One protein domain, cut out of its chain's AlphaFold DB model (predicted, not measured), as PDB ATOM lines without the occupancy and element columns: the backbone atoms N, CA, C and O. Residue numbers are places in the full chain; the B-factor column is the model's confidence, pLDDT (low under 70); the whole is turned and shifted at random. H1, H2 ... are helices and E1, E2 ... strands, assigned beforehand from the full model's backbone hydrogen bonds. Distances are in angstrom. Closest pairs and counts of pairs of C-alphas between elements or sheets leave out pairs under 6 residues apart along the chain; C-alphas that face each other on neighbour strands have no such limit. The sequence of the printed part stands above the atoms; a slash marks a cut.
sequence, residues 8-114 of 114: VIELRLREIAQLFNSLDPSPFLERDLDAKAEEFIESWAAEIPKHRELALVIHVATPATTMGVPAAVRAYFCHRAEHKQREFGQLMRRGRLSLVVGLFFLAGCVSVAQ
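Overview. This is residues 8 to 114 of the 114 residues of an uncharacterized protein of Opitutae bacterium (UniProt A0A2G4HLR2). What is the shape? A small head, a two-stranded parallel sheet of E1 and E2 with H2 packed mainly on E1, bears one long helix, H3, whose residues 81 to 113 stick out as an arm. What is printed? 107 residues with E1, H1, H2, E2 and H3 in that order, mostly helix, extended, radius of gyration of the C-alphas 21.8 A, spans 77 by 31 by 19 A.

Arrangement. How do the strands pair? E1, residues 8 to 13, and E2, residues 54 to 60, are parallel at 22 degrees; N 9 and O 55, 2.8 A, are within hydrogen-bond range. Where are the helices? H1, residues 16 to 19, and H2, residues 35 to 47, complete a strand-helix-strand unit, parallel strands joined through helices, with a right-handed crossover. The closest C-alphas of E1 and H2 are Ile 9 and Trp 44, 6.8 A. H3, residues 69 to 113, is apart from H2; its O i to N i+4 pairs are all within range, H2's 8 of 9, and H1 is too short for one.

Along the chain. Where does E1 begin? C-alpha 8 is at (298.480, 265.451, 428.818). How long is H3? It measures 64.9 A, ending with C-alpha 113 at (247.027, 268.514, 457.514).

Size, cuts and confidence. Any cut or long link? The printed part has no cut; H1 to H2 is long. Is confidence low? No printed residue is under 70.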
ATOM      1  N   VAL A   8     298.114 266.444 429.823       92.06
ATOM      2  CA  VAL A   8     298.480 265.451 428.818       92.06
ATOM      3  C   VAL A   8     297.942 264.087 429.232       92.06
ATOM      4  O   VAL A   8     298.226 263.618 430.331       92.06
ATOM      5  N   ILE A   9     297.197 263.449 428.334       92.38
ATOM      6  CA  ILE A   9     296.797 262.045 428.418       92.38
ATOM      7  C   ILE A   9     297.710 261.270 427.468       92.38
ATOM      8  O   ILE A   9     297.693 261.509 426.259       92.38
ATOM      9  N   GLU A  10     298.520 260.359 428.002       93.19
ATOM     10  CA  GLU A  10     299.424 259.524 427.207       93.19
ATOM     11  C   GLU A  10     298.807 258.148 426.949       93.19
ATOM     12  O   GLU A  10     298.543 257.382 427.876       93.19
ATOM     13  N   LEU A  11     298.625 257.804 425.675       92.50
ATOM     14  CA  LEU A  11     298.127 256.503 425.240       92.50
ATOM     15  C   LEU A  11     299.230 255.750 424.497       92.50
ATOM     16  O   LEU A  11     299.796 256.253 423.529       92.50
ATOM     17  N   ARG A  12     299.533 254.524 424.930       92.00
ATOM     18  CA  ARG A  12     300.532 253.664 424.282       92.00
ATOM     19  C   ARG A  12     299.846 252.538 423.524       92.00
ATOM     20  O   ARG A  12     299.181 251.700 424.125       92.00
ATOM     21  N   LEU A  13     300.053 252.504 422.215       91.12
ATOM     22  CA  LEU A  13     299.500 251.515 421.298       91.12
ATOM     23  C   LEU A  13     300.637 250.790 420.575       91.12
ATOM     24  O   LEU A  13     301.707 251.350 420.329       91.12
ATOM     25  N   ARG A  14     300.414 249.531 420.199       91.06
ATOM     26  CA  ARG A  14     301.319 248.847 419.264       91.06
ATOM     27  C   ARG A  14     301.096 249.388 417.860       91.06
ATOM     28  O   ARG A  14     302.051 249.764 417.197       91.06
ATOM     29  N   GLU A  15     299.832 249.508 417.461       90.50
ATOM     30  CA  GLU A  15     299.417 249.967 416.135       90.50
ATOM     31  C   GLU A  15     298.237 250.937 416.242       90.50
ATOM     32  O   GLU A  15     297.371 250.769 417.101       90.50
ATOM     33  N   ILE A  16     298.155 251.920 415.335       90.06
ATOM     34  CA  ILE A  16     297.042 252.892 415.290       90.06
ATOM     35  C   ILE A  16     295.679 252.207 415.146       90.06
ATOM     36  O   ILE A  16     294.693 252.704 415.678       90.06
ATOM     37  N   ALA A  17     295.608 251.049 414.484       87.94
ATOM     38  CA  ALA A  17     294.361 250.304 414.331       87.94
ATOM     39  C   ALA A  17     293.721 249.906 415.674       87.94
ATOM     40  O   ALA A  17     292.507 249.767 415.721       87.94
ATOM     41  N   GLN A  18     294.507 249.778 416.753       90.50
ATOM     42  CA  GLN A  18     294.005 249.462 418.098       90.50
ATOM     43  C   GLN A  18     293.235 250.615 418.752       90.50
ATOM     44  O   GLN A  18     292.532 250.394 419.732       90.50
ATOM     45  N   LEU A  19     293.393 251.843 418.248       92.00
ATOM     46  CA  LEU A  19     292.636 253.001 418.717       92.00
ATOM     47  C   LEU A  19     291.167 252.927 418.290       92.00
ATOM     48  O   LEU A  19     290.311 253.514 418.944       92.00
ATOM     49  N   PHE A  20     290.891 252.227 417.191       92.12
ATOM     50  CA  PHE A  20     289.588 252.181 416.546       92.12
ATOM     51  C   PHE A  20     288.953 250.806 416.700       92.12
ATOM     52  O   PHE A  20     289.629 249.778 416.650       92.12
ATOM     53  N   ASN A  21     287.631 250.783 416.792       92.00
ATOM     54  CA  ASN A  21     286.863 249.555 416.842       92.00
ATOM     55  C   ASN A  21     287.083 248.743 415.554       92.00
ATOM     56  O   ASN A  21     286.907 249.250 414.442       92.00
ATOM     57  N   SER A  22     287.510 247.485 415.683       88.25
ATOM     58  CA  SER A  22     287.768 246.597 414.540       88.25
ATOM     59  C   SER A  22     286.496 246.029 413.909       88.25
ATOM     60  O   SER A  22     286.554 245.510 412.798       88.25
ATOM     61  N   LEU A  23     285.371 246.074 414.629       88.62
ATOM     62  CA  LEU A  23     284.076 245.571 414.163       88.62
ATOM     63  C   LEU A  23     283.282 246.616 413.373       88.62
ATOM     64  O   LEU A  23     282.273 246.272 412.764       88.62
ATOM     65  N   ASP A  24     283.723 247.873 413.392       86.75
ATOM     66  CA  ASP A  24     283.072 248.974 412.696       86.75
ATOM     67  C   ASP A  24     283.564 249.061 411.235       86.75
ATOM     68  O   ASP A  24     284.749 249.337 411.005       86.75
ATOM     69  N   PRO A  25     282.687 248.823 410.237       86.00
ATOM     70  CA  PRO A  25     283.048 248.886 408.824       86.00
ATOM     71  C   PRO A  25     283.130 250.321 408.274       86.00
ATOM     72  O   PRO A  25     283.371 250.489 407.076       86.00
ATOM     73  N   SER A  26     282.899 251.347 409.099       86.12
ATOM     74  CA  SER A  26     282.878 252.746 408.668       86.12
ATOM     75  C   SER A  26     284.233 253.215 408.106       86.12
ATOM     76  O   SER A  26     285.290 252.643 408.406       86.12
ATOM     77  N   PRO A  27     284.252 254.275 407.278       83.31
ATOM     78  CA  PRO A  27     285.494 254.916 406.855       83.31
ATOM     79  C   PRO A  27     286.320 255.395 408.054       83.31
ATOM     80  O   PRO A  27     285.775 255.776 409.081       83.31
ATOM     81  N   PHE A  28     287.648 255.460 407.910       76.12
ATOM     82  CA  PHE A  28     288.569 255.789 409.010       76.12
ATOM     83  C   PHE A  28     288.216 257.062 409.801       76.12
ATOM     84  O   PHE A  28     288.408 257.099 411.010       76.12
ATOM     85  N   LEU A  29     287.704 258.100 409.129       76.75
ATOM     86  CA  LEU A  29     287.331 259.369 409.766       76.75
ATOM     87  C   LEU A  29     286.071 259.261 410.639       76.75
ATOM     88  O   LEU A  29     285.909 260.042 411.571       76.75
ATOM     89  N   GLU A  30     285.201 258.309 410.317       80.75
ATOM     90  CA  GLU A  30     283.902 258.080 410.955       80.75
ATOM     91  C   GLU A  30     283.917 256.851 411.871       80.75
ATOM     92  O   GLU A  30     282.905 256.558 412.495       80.75
ATOM     93  N   ARG A  31     285.046 256.130 411.955       86.88
ATOM     94  CA  ARG A  31     285.161 254.939 412.796       86.88
ATOM     95  C   ARG A  31     285.095 255.283 414.268       86.88
ATOM     96  O   ARG A  31     285.789 256.186 414.745       86.88
ATOM     97  N   ASP A  32     284.356 254.454 414.988       90.44
ATOM     98  CA  ASP A  32     284.310 254.495 416.437       90.44
ATOM     99  C   ASP A  32     285.671 254.154 417.055       90.44
ATOM    100  O   ASP A  32     286.442 253.332 416.538       90.44
ATOM    101  N   LEU A  33     285.957 254.770 418.205       93.50
ATOM    102  CA  LEU A  33     287.074 254.354 419.045       93.50
ATOM    103  C   LEU A  33     286.819 252.957 419.621       93.50
ATOM    104  O   LEU A  33     285.679 252.554 419.855       93.50
ATOM    105  N   ASP A  34     287.896 252.209 419.855       94.38
ATOM    106  CA  ASP A  34     287.804 250.976 420.633       94.38
ATOM    107  C   ASP A  34     287.308 251.303 422.048       94.38
ATOM    108  O   ASP A  34     287.770 252.265 422.664       94.38
ATOM    109  N   ALA A  35     286.396 250.488 422.581       92.88
ATOM    110  CA  ALA A  35     285.771 250.746 423.877       92.88
ATOM    111  C   ALA A  35     286.798 250.889 425.014       92.88
ATOM    112  O   ALA A  35     286.607 251.701 425.916       92.88
ATOM    113  N   LYS A  36     287.919 250.153 424.960       92.62
ATOM    114  CA  LYS A  36     288.981 250.269 425.970       92.62
ATOM    115  C   LYS A  36     289.768 251.564 425.818       92.62
ATOM    116  O   LYS A  36     290.220 252.123 426.813       92.62
ATOM    117  N   ALA A  37     289.965 252.024 424.583       93.31
ATOM    118  CA  ALA A  37     290.626 253.296 424.323       93.31
ATOM    119  C   ALA A  37     289.735 254.471 424.751       93.31
ATOM    120  O   ALA A  37     290.232 255.389 425.402       93.31
ATOM    121  N   GLU A  38     288.434 254.419 424.446       94.00
ATOM    122  CA  GLU A  38     287.439 255.389 424.925       94.00
ATOM    123  C   GLU A  38     287.435 255.447 426.459       94.00
ATOM    124  O   GLU A  38     287.678 256.513 427.018       94.00
ATOM    125  N   GLU A  39     287.254 254.309 427.139       94.00
ATOM    126  CA  GLU A  39     287.203 254.232 428.606       94.00
ATOM    127  C   GLU A  39     288.488 254.764 429.263       94.00
ATOM    128  O   GLU A  39     288.440 255.495 430.257       94.00
ATOM    129  N   PHE A  40     289.653 254.449 428.693       93.38
ATOM    130  CA  PHE A  40     290.924 254.987 429.172       93.38
ATOM    131  C   PHE A  40     290.973 256.513 429.032       93.38
ATOM    132  O   PHE A  40     291.312 257.212 429.981       93.38
ATOM    133  N   ILE A  41     290.606 257.057 427.871       92.94
ATOM    134  CA  ILE A  41     290.624 258.510 427.659       92.94
ATOM    135  C   ILE A  41     289.600 259.204 428.572       92.94
ATOM    136  O   ILE A  41     289.926 260.227 429.171       92.94
ATOM    137  N   GLU A  42     288.392 258.655 428.712       92.69
ATOM    138  CA  GLU A  42     287.330 259.220 429.551       92.69
ATOM    139  C   GLU A  42     287.693 259.209 431.040       92.69
ATOM    140  O   GLU A  42     287.490 260.216 431.719       92.69
ATOM    141  N   SER A  43     288.258 258.109 431.544       92.69
ATOM    142  CA  SER A  43     288.669 258.000 432.952       92.69
ATOM    143  C   SER A  43     289.752 259.017 433.308       92.69
ATOM    144  O   SER A  43     289.592 259.761 434.273       92.69
ATOM    145  N   TRP A  44     290.792 259.147 432.480       91.69
ATOM    146  CA  TRP A  44     291.828 260.165 432.675       91.69
ATOM    147  C   TRP A  44     291.291 261.588 432.514       91.69
ATOM    148  O   TRP A  44     291.624 262.474 433.301       91.69
ATOM    149  N   ALA A  45     290.435 261.828 431.518       91.06
ATOM    150  CA  ALA A  45     289.826 263.140 431.319       91.06
ATOM    151  C   ALA A  45     288.931 263.552 432.500       91.06
ATOM    152  O   ALA A  45     288.853 264.741 432.813       91.06
ATOM    153  N   ALA A  46     288.284 262.599 433.177       90.62
ATOM    154  CA  ALA A  46     287.442 262.863 434.341       90.62
ATOM    155  C   ALA A  46     288.235 263.344 435.570       90.62
ATOM    156  O   ALA A  46     287.686 264.068 436.404       90.62
ATOM    157  N   GLU A  47     289.517 262.984 435.669       89.25
ATOM    158  CA  GLU A  47     290.416 263.439 436.738       89.25
ATOM    159  C   GLU A  47     290.944 264.866 436.502       89.25
ATOM    160  O   GLU A  47     291.445 265.518 437.423       89.25
ATOM    161  N   ILE A  48     290.816 265.383 435.277       87.50
ATOM    162  CA  ILE A  48     291.354 266.683 434.881       87.50
ATOM    163  C   ILE A  48     290.321 267.794 435.149       87.50
ATOM    164  O   ILE A  48     289.143 267.664 434.799       87.50
ATOM    165  N   PRO A  49     290.728 268.940 435.734       85.19
ATOM    166  CA  PRO A  49     289.826 270.067 435.928       85.19
ATOM    167  C   PRO A  49     289.228 270.568 434.607       85.19
ATOM    168  O   PRO A  49     289.948 270.854 433.655       85.19
ATOM    169  N   LYS A  50     287.907 270.788 434.584       82.06
ATOM    170  CA  LYS A  50     287.143 271.188 433.381       82.06
ATOM    171  C   LYS A  50     287.604 272.485 432.696       82.06
ATOM    172  O   LYS A  50     287.171 272.757 431.583       82.06
ATOM    173  N   HIS A  51     288.404 273.311 433.369       81.12
ATOM    174  CA  HIS A  51     288.896 274.593 432.853       81.12
ATOM    175  C   HIS A  51     290.276 274.494 432.190       81.12
ATOM    176  O   HIS A  51     290.788 275.507 431.719       81.12
ATOM    177  N   ARG A  52     290.887 273.302 432.163       83.62
ATOM    178  CA  ARG A  52     292.222 273.087 431.606       83.62
ATOM    179  C   ARG A  52     292.140 272.480 430.210       83.62
ATOM    180  O   ARG A  52     291.314 271.610 429.947       83.62
ATOM    181  N   GLU A  53     293.020 272.930 429.322       86.38
ATOM    182  CA  GLU A  53     293.166 272.326 427.999       86.38
ATOM    183  C   GLU A  53     293.674 270.883 428.112       86.38
ATOM    184  O   GLU A  53     294.509 270.568 428.962       86.38
ATOM    185  N   LEU A  54     293.168 270.010 427.242       88.94
ATOM    186  CA  LEU A  54     293.500 268.589 427.179       88.94
ATOM    187  C   LEU A  54     294.330 268.311 425.926       88.94
ATOM    188  O   LEU A  54     293.946 268.705 424.822       88.94
ATOM    189  N   ALA A  55     295.434 267.586 426.084       91.12
ATOM    190  CA  ALA A  55     296.248 267.096 424.979       91.12
ATOM    191  C   ALA A  55     296.322 265.566 425.028       91.12
ATOM    192  O   ALA A  55     296.753 264.997 426.024       91.12
ATOM    193  N   LEU A  56     295.927 264.894 423.945       91.50
ATOM    194  CA  LEU A  56     296.078 263.446 423.801       91.50
ATOM    195  C   LEU A  56     297.359 263.151 423.018       91.50
ATOM    196  O   LEU A  56     297.466 263.509 421.843       91.50
ATOM    197  N   VAL A  57     298.315 262.486 423.659       92.00
ATOM    198  CA  VAL A  57     299.571 262.053 423.042       92.00
ATOM    199  C   VAL A  57     299.513 260.549 422.831       92.00
ATOM    200  O   VAL A  57     299.363 259.780 423.776       92.00
ATOM    201  N   ILE A  58     299.634 260.126 421.575       91.25
ATOM    202  CA  ILE A  58     299.548 258.718 421.189       91.25
ATOM    203  C   ILE A  58     300.940 258.236 420.787       91.25
ATOM    204  O   ILE A  58     301.497 258.670 419.779       91.25
ATOM    205  N   HIS A  59     301.491 257.318 421.571       90.88
ATOM    206  CA  HIS A  59     302.738 256.630 421.271       90.88
ATOM    207  C   HIS A  59     302.429 255.321 420.556       90.88
ATOM    208  O   HIS A  59     301.729 254.471 421.104       90.88
ATOM    209  N   VAL A  60     302.971 255.148 419.353       90.50
ATOM    210  CA  VAL A  60     302.759 253.952 418.532       90.50
ATOM    211  C   VAL A  60     304.093 253.252 418.325       90.50
ATOM    212  O   VAL A  60     305.068 253.894 417.939       90.50
ATOM    213  N   ALA A  61     304.146 251.948 418.601       89.56
ATOM    214  CA  ALA A  61     305.368 251.164 418.420       89.56
ATOM    215  C   ALA A  61     305.720 250.976 416.934       89.56
ATOM    216  O   ALA A  61     306.895 251.003 416.567       89.56
ATOM    217  N   THR A  62     304.708 250.802 416.085       86.38
ATOM    218  CA  THR A  62     304.869 250.591 414.644       86.38
ATOM    219  C   THR A  62     304.657 251.905 413.880       86.38
ATOM    220  O   THR A  62     303.682 252.609 414.152       86.38
ATOM    221  N   PRO A  63     305.518 252.269 412.909       81.06
ATOM    222  CA  PRO A  63     305.299 253.457 412.091       81.06
ATOM    223  C   PRO A  63     303.972 253.339 411.332       81.06
ATOM    224  O   PRO A  63     303.728 252.357 410.633       81.06
ATOM    225  N   ALA A  64     303.113 254.344 411.475       79.50
ATOM    226  CA  ALA A  64     301.794 254.385 410.861       79.50
ATOM    227  C   ALA A  64     301.501 255.784 410.311       79.50
ATOM    228  O   ALA A  64     302.012 256.788 410.812       79.50
ATOM    229  N   THR A  65     300.636 255.854 409.300       78.62
ATOM    230  CA  THR A  65     300.079 257.126 408.839       78.62
ATOM    231  C   THR A  65     299.217 257.724 409.944       78.62
ATOM    232  O   THR A  65     298.220 257.139 410.359       78.62
ATOM    233  N   THR A  66     299.589 258.916 410.398       79.56
ATOM    234  CA  THR A  66     298.833 259.694 411.389       79.56
ATOM    235  C   THR A  66     297.818 260.639 410.744       79.56
ATOM    236  O   THR A  66     297.052 261.305 411.441       79.56
ATOM    237  N   MET A  67     297.789 260.705 409.408       79.94
ATOM    238  CA  MET A  67     296.864 261.547 408.656       79.94
ATOM    239  C   MET A  67     295.419 261.161 408.985       79.94
ATOM    240  O   MET A  67     295.032 260.004 408.868       79.94
ATOM    241  N   GLY A  68     294.629 262.136 409.430       83.56
ATOM    242  CA  GLY A  68     293.227 261.928 409.791       83.56
ATOM    243  C   GLY A  68     292.988 261.397 411.208       83.56
ATOM    244  O   GLY A  68     291.882 261.583 411.697       83.56
ATOM    245  N   VAL A  69     293.990 260.847 411.916       88.31
ATOM    246  CA  VAL A  69     293.811 260.354 413.304       88.31
ATOM    247  C   VAL A  69     293.311 261.464 414.237       88.31
ATOM    248  O   VAL A  69     292.292 261.259 414.896       88.31
ATOM    249  N   PRO A  70     293.932 262.664 414.282       89.06
ATOM    250  CA  PRO A  70     293.457 263.721 415.176       89.06
ATOM    251  C   PRO A  70     292.047 264.205 414.824       89.06
ATOM    252  O   PRO A  70     291.292 264.604 415.708       89.06
ATOM    253  N   ALA A  71     291.695 264.185 413.535       89.44
ATOM    254  CA  ALA A  71     290.378 264.589 413.062       89.44
ATOM    255  C   ALA A  71     289.313 263.550 413.439       89.44
ATOM    256  O   ALA A  71     288.272 263.939 413.959       89.44
ATOM    257  N   ALA A  72     289.605 262.259 413.265       89.88
ATOM    258  CA  ALA A  72     288.726 261.153 413.637       89.88
ATOM    259  C   ALA A  72     288.448 261.141 415.147       89.88
ATOM    260  O   ALA A  72     287.295 261.156 415.566       89.88
ATOM    261  N   VAL A  73     289.498 261.239 415.974       91.38
ATOM    262  CA  VAL A  73     289.360 261.297 417.441       91.38
ATOM    263  C   VAL A  73     288.508 262.496 417.866       91.38
ATOM    264  O   VAL A  73     287.609 262.368 418.697       91.38
ATOM    265  N   ARG A  74     288.755 263.676 417.281       90.38
ATOM    266  CA  ARG A  74     287.976 264.884 417.589       90.38
ATOM    267  C   ARG A  74     286.517 264.742 417.160       90.38
ATOM    268  O   ARG A  74     285.637 265.108 417.931       90.38
ATOM    269  N   ALA A  75     286.270 264.225 415.958       90.50
ATOM    270  CA  ALA A  75     284.925 264.009 415.435       90.50
ATOM    271  C   ALA A  75     284.136 263.045 416.331       90.50
ATOM    272  O   ALA A  75     283.019 263.373 416.735       90.50
ATOM    273  N   TYR A  76     284.756 261.929 416.721       92.00
ATOM    274  CA  TYR A  76     284.175 260.948 417.632       92.00
ATOM    275  C   TYR A  76     283.753 261.580 418.966       92.00
ATOM    276  O   TYR A  76     282.584 261.511 419.344       92.00
ATOM    277  N   PHE A  77     284.666 262.273 419.661       91.88
ATOM    278  CA  PHE A  77     284.341 262.877 420.959       91.88
ATOM    279  C   PHE A  77     283.356 264.047 420.855       91.88
ATOM    280  O   PHE A  77     282.520 264.211 421.746       91.88
ATOM    281  N   CYS A  78     283.389 264.840 419.777       91.25
ATOM    282  CA  CYS A  78     282.365 265.856 419.520       91.25
ATOM    283  C   CYS A  78     280.980 265.215 419.376       91.25
ATOM    284  O   CYS A  78     280.038 265.623 420.059       91.25
ATOM    285  N   HIS A  79     280.869 264.177 418.548       90.62
ATOM    286  CA  HIS A  79     279.619 263.452 418.347       90.62
ATOM    287  C   HIS A  79     279.120 262.816 419.653       90.62
ATOM    288  O   HIS A  79     277.966 262.999 420.051       90.62
ATOM    289  N   ARG A  80     280.012 262.147 420.387       91.00
ATOM    290  CA  ARG A  80     279.727 261.544 421.694       91.00
ATOM    291  C   ARG A  80     279.212 262.572 422.701       91.00
ATOM    292  O   ARG A  80     278.209 262.321 423.372       91.00
ATOM    293  N   ALA A  81     279.853 263.739 422.783       91.00
ATOM    294  CA  ALA A  81     279.450 264.816 423.679       91.00
ATOM    295  C   ALA A  81     278.047 265.340 423.346       91.00
ATOM    296  O   ALA A  81     277.222 265.493 424.250       91.00
ATOM    297  N   GLU A  82     277.738 265.557 422.065       92.44
ATOM    298  CA  GLU A  82     276.393 265.960 421.641       92.44
ATOM    299  C   GLU A  82     275.336 264.922 422.026       92.44
ATOM    300  O   GLU A  82     274.276 265.274 422.556       92.44
ATOM    301  N   HIS A  83     275.623 263.638 421.805       91.56
ATOM    302  CA  HIS A  83     274.724 262.549 422.180       91.56
ATOM    303  C   HIS A  83     274.457 262.522 423.689       91.56
ATOM    304  O   HIS A  83     273.294 262.512 424.107       91.56
ATOM    305  N   LYS A  84     275.509 262.606 424.512       90.00
ATOM    306  CA  LYS A  84     275.382 262.634 425.977       90.00
ATOM    307  C   LYS A  84     274.643 263.873 426.481       90.00
ATOM    308  O   LYS A  84     273.814 263.760 427.383       90.00
ATOM    309  N   GLN A  85     274.873 265.043 425.886       92.31
ATOM    310  CA  GLN A  85     274.146 266.268 426.242       92.31
ATOM    311  C   GLN A  85     272.646 266.152 425.945       92.31
ATOM    312  O   GLN A  85     271.816 266.552 426.768       92.31
ATOM    313  N   ARG A  86     272.282 265.576 424.793       92.88
ATOM    314  CA  ARG A  86     270.877 265.338 424.426       92.88
ATOM    315  C   ARG A  86     270.212 264.356 425.391       92.88
ATOM    316  O   ARG A  86     269.114 264.638 425.871       92.88
ATOM    317  N   GLU A  87     270.881 263.250 425.710       93.62
ATOM    318  CA  GLU A  87     270.399 262.242 426.665       93.62
ATOM    319  C   GLU A  87     270.195 262.843 428.066       93.62
ATOM    320  O   GLU A  87     269.113 262.729 428.652       93.62
ATOM    321  N   PHE A  88     271.181 263.592 428.563       93.50
ATOM    322  CA  PHE A  88     271.094 264.293 429.843       93.50
ATOM    323  C   PHE A  88     269.922 265.285 429.888       93.50
ATOM    324  O   PHE A  88     269.157 265.317 430.856       93.50
ATOM    325  N   GLY A  89     269.723 266.061 428.819       93.19
ATOM    326  CA  GLY A  89     268.597 266.988 428.709       93.19
ATOM    327  C   GLY A  89     267.235 266.287 428.781       93.19
ATOM    328  O   GLY A  89     266.297 266.815 429.388       93.19
ATOM    329  N   GLN A  90     267.114 265.087 428.209       93.88
ATOM    330  CA  GLN A  90     265.895 264.278 428.300       93.88
ATOM    331  C   GLN A  90     265.664 263.745 429.721       93.88
ATOM    332  O   GLN A  90     264.541 263.832 430.225       93.88
ATOM    333  N   LEU A  91     266.713 263.262 430.390       95.00
ATOM    334  CA  LEU A  91     266.637 262.810 431.783       95.00
ATOM    335  C   LEU A  91     266.215 263.949 432.721       95.00
ATOM    336  O   LEU A  91     265.292 263.778 433.517       95.00
ATOM    337  N   MET A  92     266.798 265.140 432.565       94.94
ATOM    338  CA  MET A  92     266.429 266.318 433.361       94.94
ATOM    339  C   MET A  92     264.981 266.758 433.129       94.94
ATOM    340  O   MET A  92     264.293 267.151 434.072       94.94
ATOM    341  N   ARG A  93     264.467 266.659 431.895       93.81
ATOM    342  CA  ARG A  93     263.045 266.924 431.608       93.81
ATOM    343  C   ARG A  93     262.127 265.960 432.358       93.81
ATOM    344  O   ARG A  93     261.159 266.417 432.960       93.81
ATOM    345  N   ARG A  94     262.449 264.663 432.353       95.12
ATOM    346  CA  ARG A  94     261.689 263.642 433.096       95.12
ATOM    347  C   ARG A  94     261.754 263.893 434.603       95.12
ATOM    348  O   ARG A  94     260.711 263.932 435.245       95.12
ATOM    349  N   GLY A  95     262.945 264.171 435.133       95.56
ATOM    350  CA  GLY A  95     263.138 264.503 436.546       95.56
ATOM    351  C   GLY A  95     262.313 265.712 436.994       95.56
ATOM    352  O   GLY A  95     261.662 265.659 438.035       95.56
ATOM    353  N   ARG A  96     262.250 266.777 436.180       96.56
ATOM    354  CA  ARG A  96     261.399 267.946 436.470       96.56
ATOM    355  C   ARG A  96     259.913 267.605 436.508       96.56
ATOM    356  O   ARG A  96     259.218 268.103 437.384       96.56
ATOM    357  N   LEU A  97     259.424 266.766 435.595       96.50
ATOM    358  CA  LEU A  97     258.020 266.343 435.608       96.50
ATOM    359  C   LEU A  97     257.694 265.571 436.893       96.50
ATOM    360  O   LEU A  97     256.705 265.875 437.555       96.50
ATOM    361  N   SER A  98     258.554 264.626 437.281       96.62
ATOM    362  CA  SER A  98     258.401 263.880 438.535       96.62
ATOM    363  C   SER A  98     258.439 264.794 439.762       96.62
ATOM    364  O   SER A  98     257.625 264.625 440.667       96.62
ATOM    365  N   LEU A  99     259.327 265.795 439.776       96.56
ATOM    366  CA  LEU A  99     259.400 266.785 440.853       96.56
ATOM    367  C   LEU A  99     258.105 267.597 440.968       96.56
ATOM    368  O   LEU A  99     257.615 267.799 442.074       96.56
ATOM    369  N   VAL A 100     257.533 268.030 439.841       97.94
ATOM    370  CA  VAL A 100     256.266 268.778 439.813       97.94
ATOM    371  C   VAL A 100     255.120 267.934 440.370       97.94
ATOM    372  O   VAL A 100     254.378 268.408 441.227       97.94
ATOM    373  N   VAL A 101     255.003 266.673 439.941       97.50
ATOM    374  CA  VAL A 101     253.989 265.744 440.470       97.50
ATOM    375  C   VAL A 101     254.163 265.548 441.979       97.50
ATOM    376  O   VAL A 101     253.190 265.647 442.725       97.50
ATOM    377  N   GLY A 102     255.399 265.331 442.438       97.25
ATOM    378  CA  GLY A 102     255.706 265.199 443.862       97.25
ATOM    379  C   GLY A 102     255.370 266.456 444.669       97.25
ATOM    380  O   GLY A 102     254.813 266.349 445.758       97.25
ATOM    381  N   LEU A 103     255.643 267.645 444.125       98.06
ATOM    382  CA  LEU A 103     255.345 268.918 444.782       98.06
ATOM    383  C   LEU A 103     253.836 269.160 444.909       98.06
ATOM    384  O   LEU A 103     253.382 269.579 445.970       98.06
ATOM    385  N   PHE A 104     253.056 268.857 443.867       97.50
ATOM    386  CA  PHE A 104     251.593 268.942 443.926       97.50
ATOM    387  C   PHE A 104     251.006 267.987 444.965       97.50
ATOM    388  O   PHE A 104     250.132 268.380 445.737       97.50
ATOM    389  N   PHE A 105     251.508 266.753 445.012       97.50
ATOM    390  CA  PHE A 105     251.087 265.779 446.013       97.50
ATOM    391  C   PHE A 105     251.409 266.256 447.436       97.50
ATOM    392  O   PHE A 105     250.525 266.281 448.292       97.50
ATOM    393  N   LEU A 106     252.645 266.711 447.671       97.12
ATOM    394  CA  LEU A 106     253.081 267.245 448.960       97.12
ATOM    395  C   LEU A 106     252.229 268.442 449.402       97.12
ATOM    396  O   LEU A 106     251.781 268.487 450.545       97.12
ATOM    397  N   ALA A 107     251.970 269.389 448.496       97.38
ATOM    398  CA  ALA A 107     251.120 270.543 448.772       97.38
ATOM    399  C   ALA A 107     249.690 270.123 449.154       97.38
ATOM    400  O   ALA A 107     249.120 270.677 450.094       97.38
ATOM    401  N   GLY A 108     249.136 269.108 448.480       97.44
ATOM    402  CA  GLY A 108     247.845 268.520 448.835       97.44
ATOM    403  C   GLY A 108     247.838 267.936 450.249       97.44
ATOM    404  O   GLY A 108     246.957 268.265 451.039       97.44
ATOM    405  N   CYS A 109     248.849 267.139 450.606       96.81
ATOM    406  CA  CYS A 109     248.970 266.565 451.951       96.81
ATOM    407  C   CYS A 109     249.077 267.636 453.042       96.81
ATOM    408  O   CYS A 109     248.404 267.529 454.063       96.81
ATOM    409  N   VAL A 110     249.894 268.670 452.827       96.62
ATOM    410  CA  VAL A 110     250.046 269.774 453.787       96.62
ATOM    411  C   VAL A 110     248.741 270.553 453.937       96.62
ATOM    412  O   VAL A 110     248.386 270.910 455.051       96.62
ATOM    413  N   SER A 111     248.002 270.761 452.846       95.50
ATOM    414  CA  SER A 111     246.714 271.468 452.884       95.50
ATOM    415  C   SER A 111     245.628 270.690 453.633       95.50
ATOM    416  O   SER A 111     244.747 271.307 454.211       95.50
ATOM    417  N   VAL A 112     245.675 269.352 453.623       95.62
ATOM    418  CA  VAL A 112     244.764 268.493 454.408       95.62
ATOM    419  C   VAL A 112     245.191 268.401 455.878       95.62
ATOM    420  O   VAL A 112     244.365 268.132 456.744       95.62
ATOM    421  N   ALA A 113     246.483 268.576 456.161       91.88
ATOM    422  CA  ALA A 113     247.027 268.514 457.514       91.88
ATOM    423  C   ALA A 113     246.875 269.826 458.311       91.88
ATOM    424  O   ALA A 113     247.109 269.805 459.520       91.88
ATOM    425  N   GLN A 114     246.534 270.940 457.651       78.06
ATOM    426  CA  GLN A 114     246.189 272.222 458.284       78.06
ATOM    427  C   GLN A 114     244.690 272.318 458.563       78.06
ATOM    428  O   GLN A 114     244.350 272.893 459.619       78.06
TER     429      GLN A 114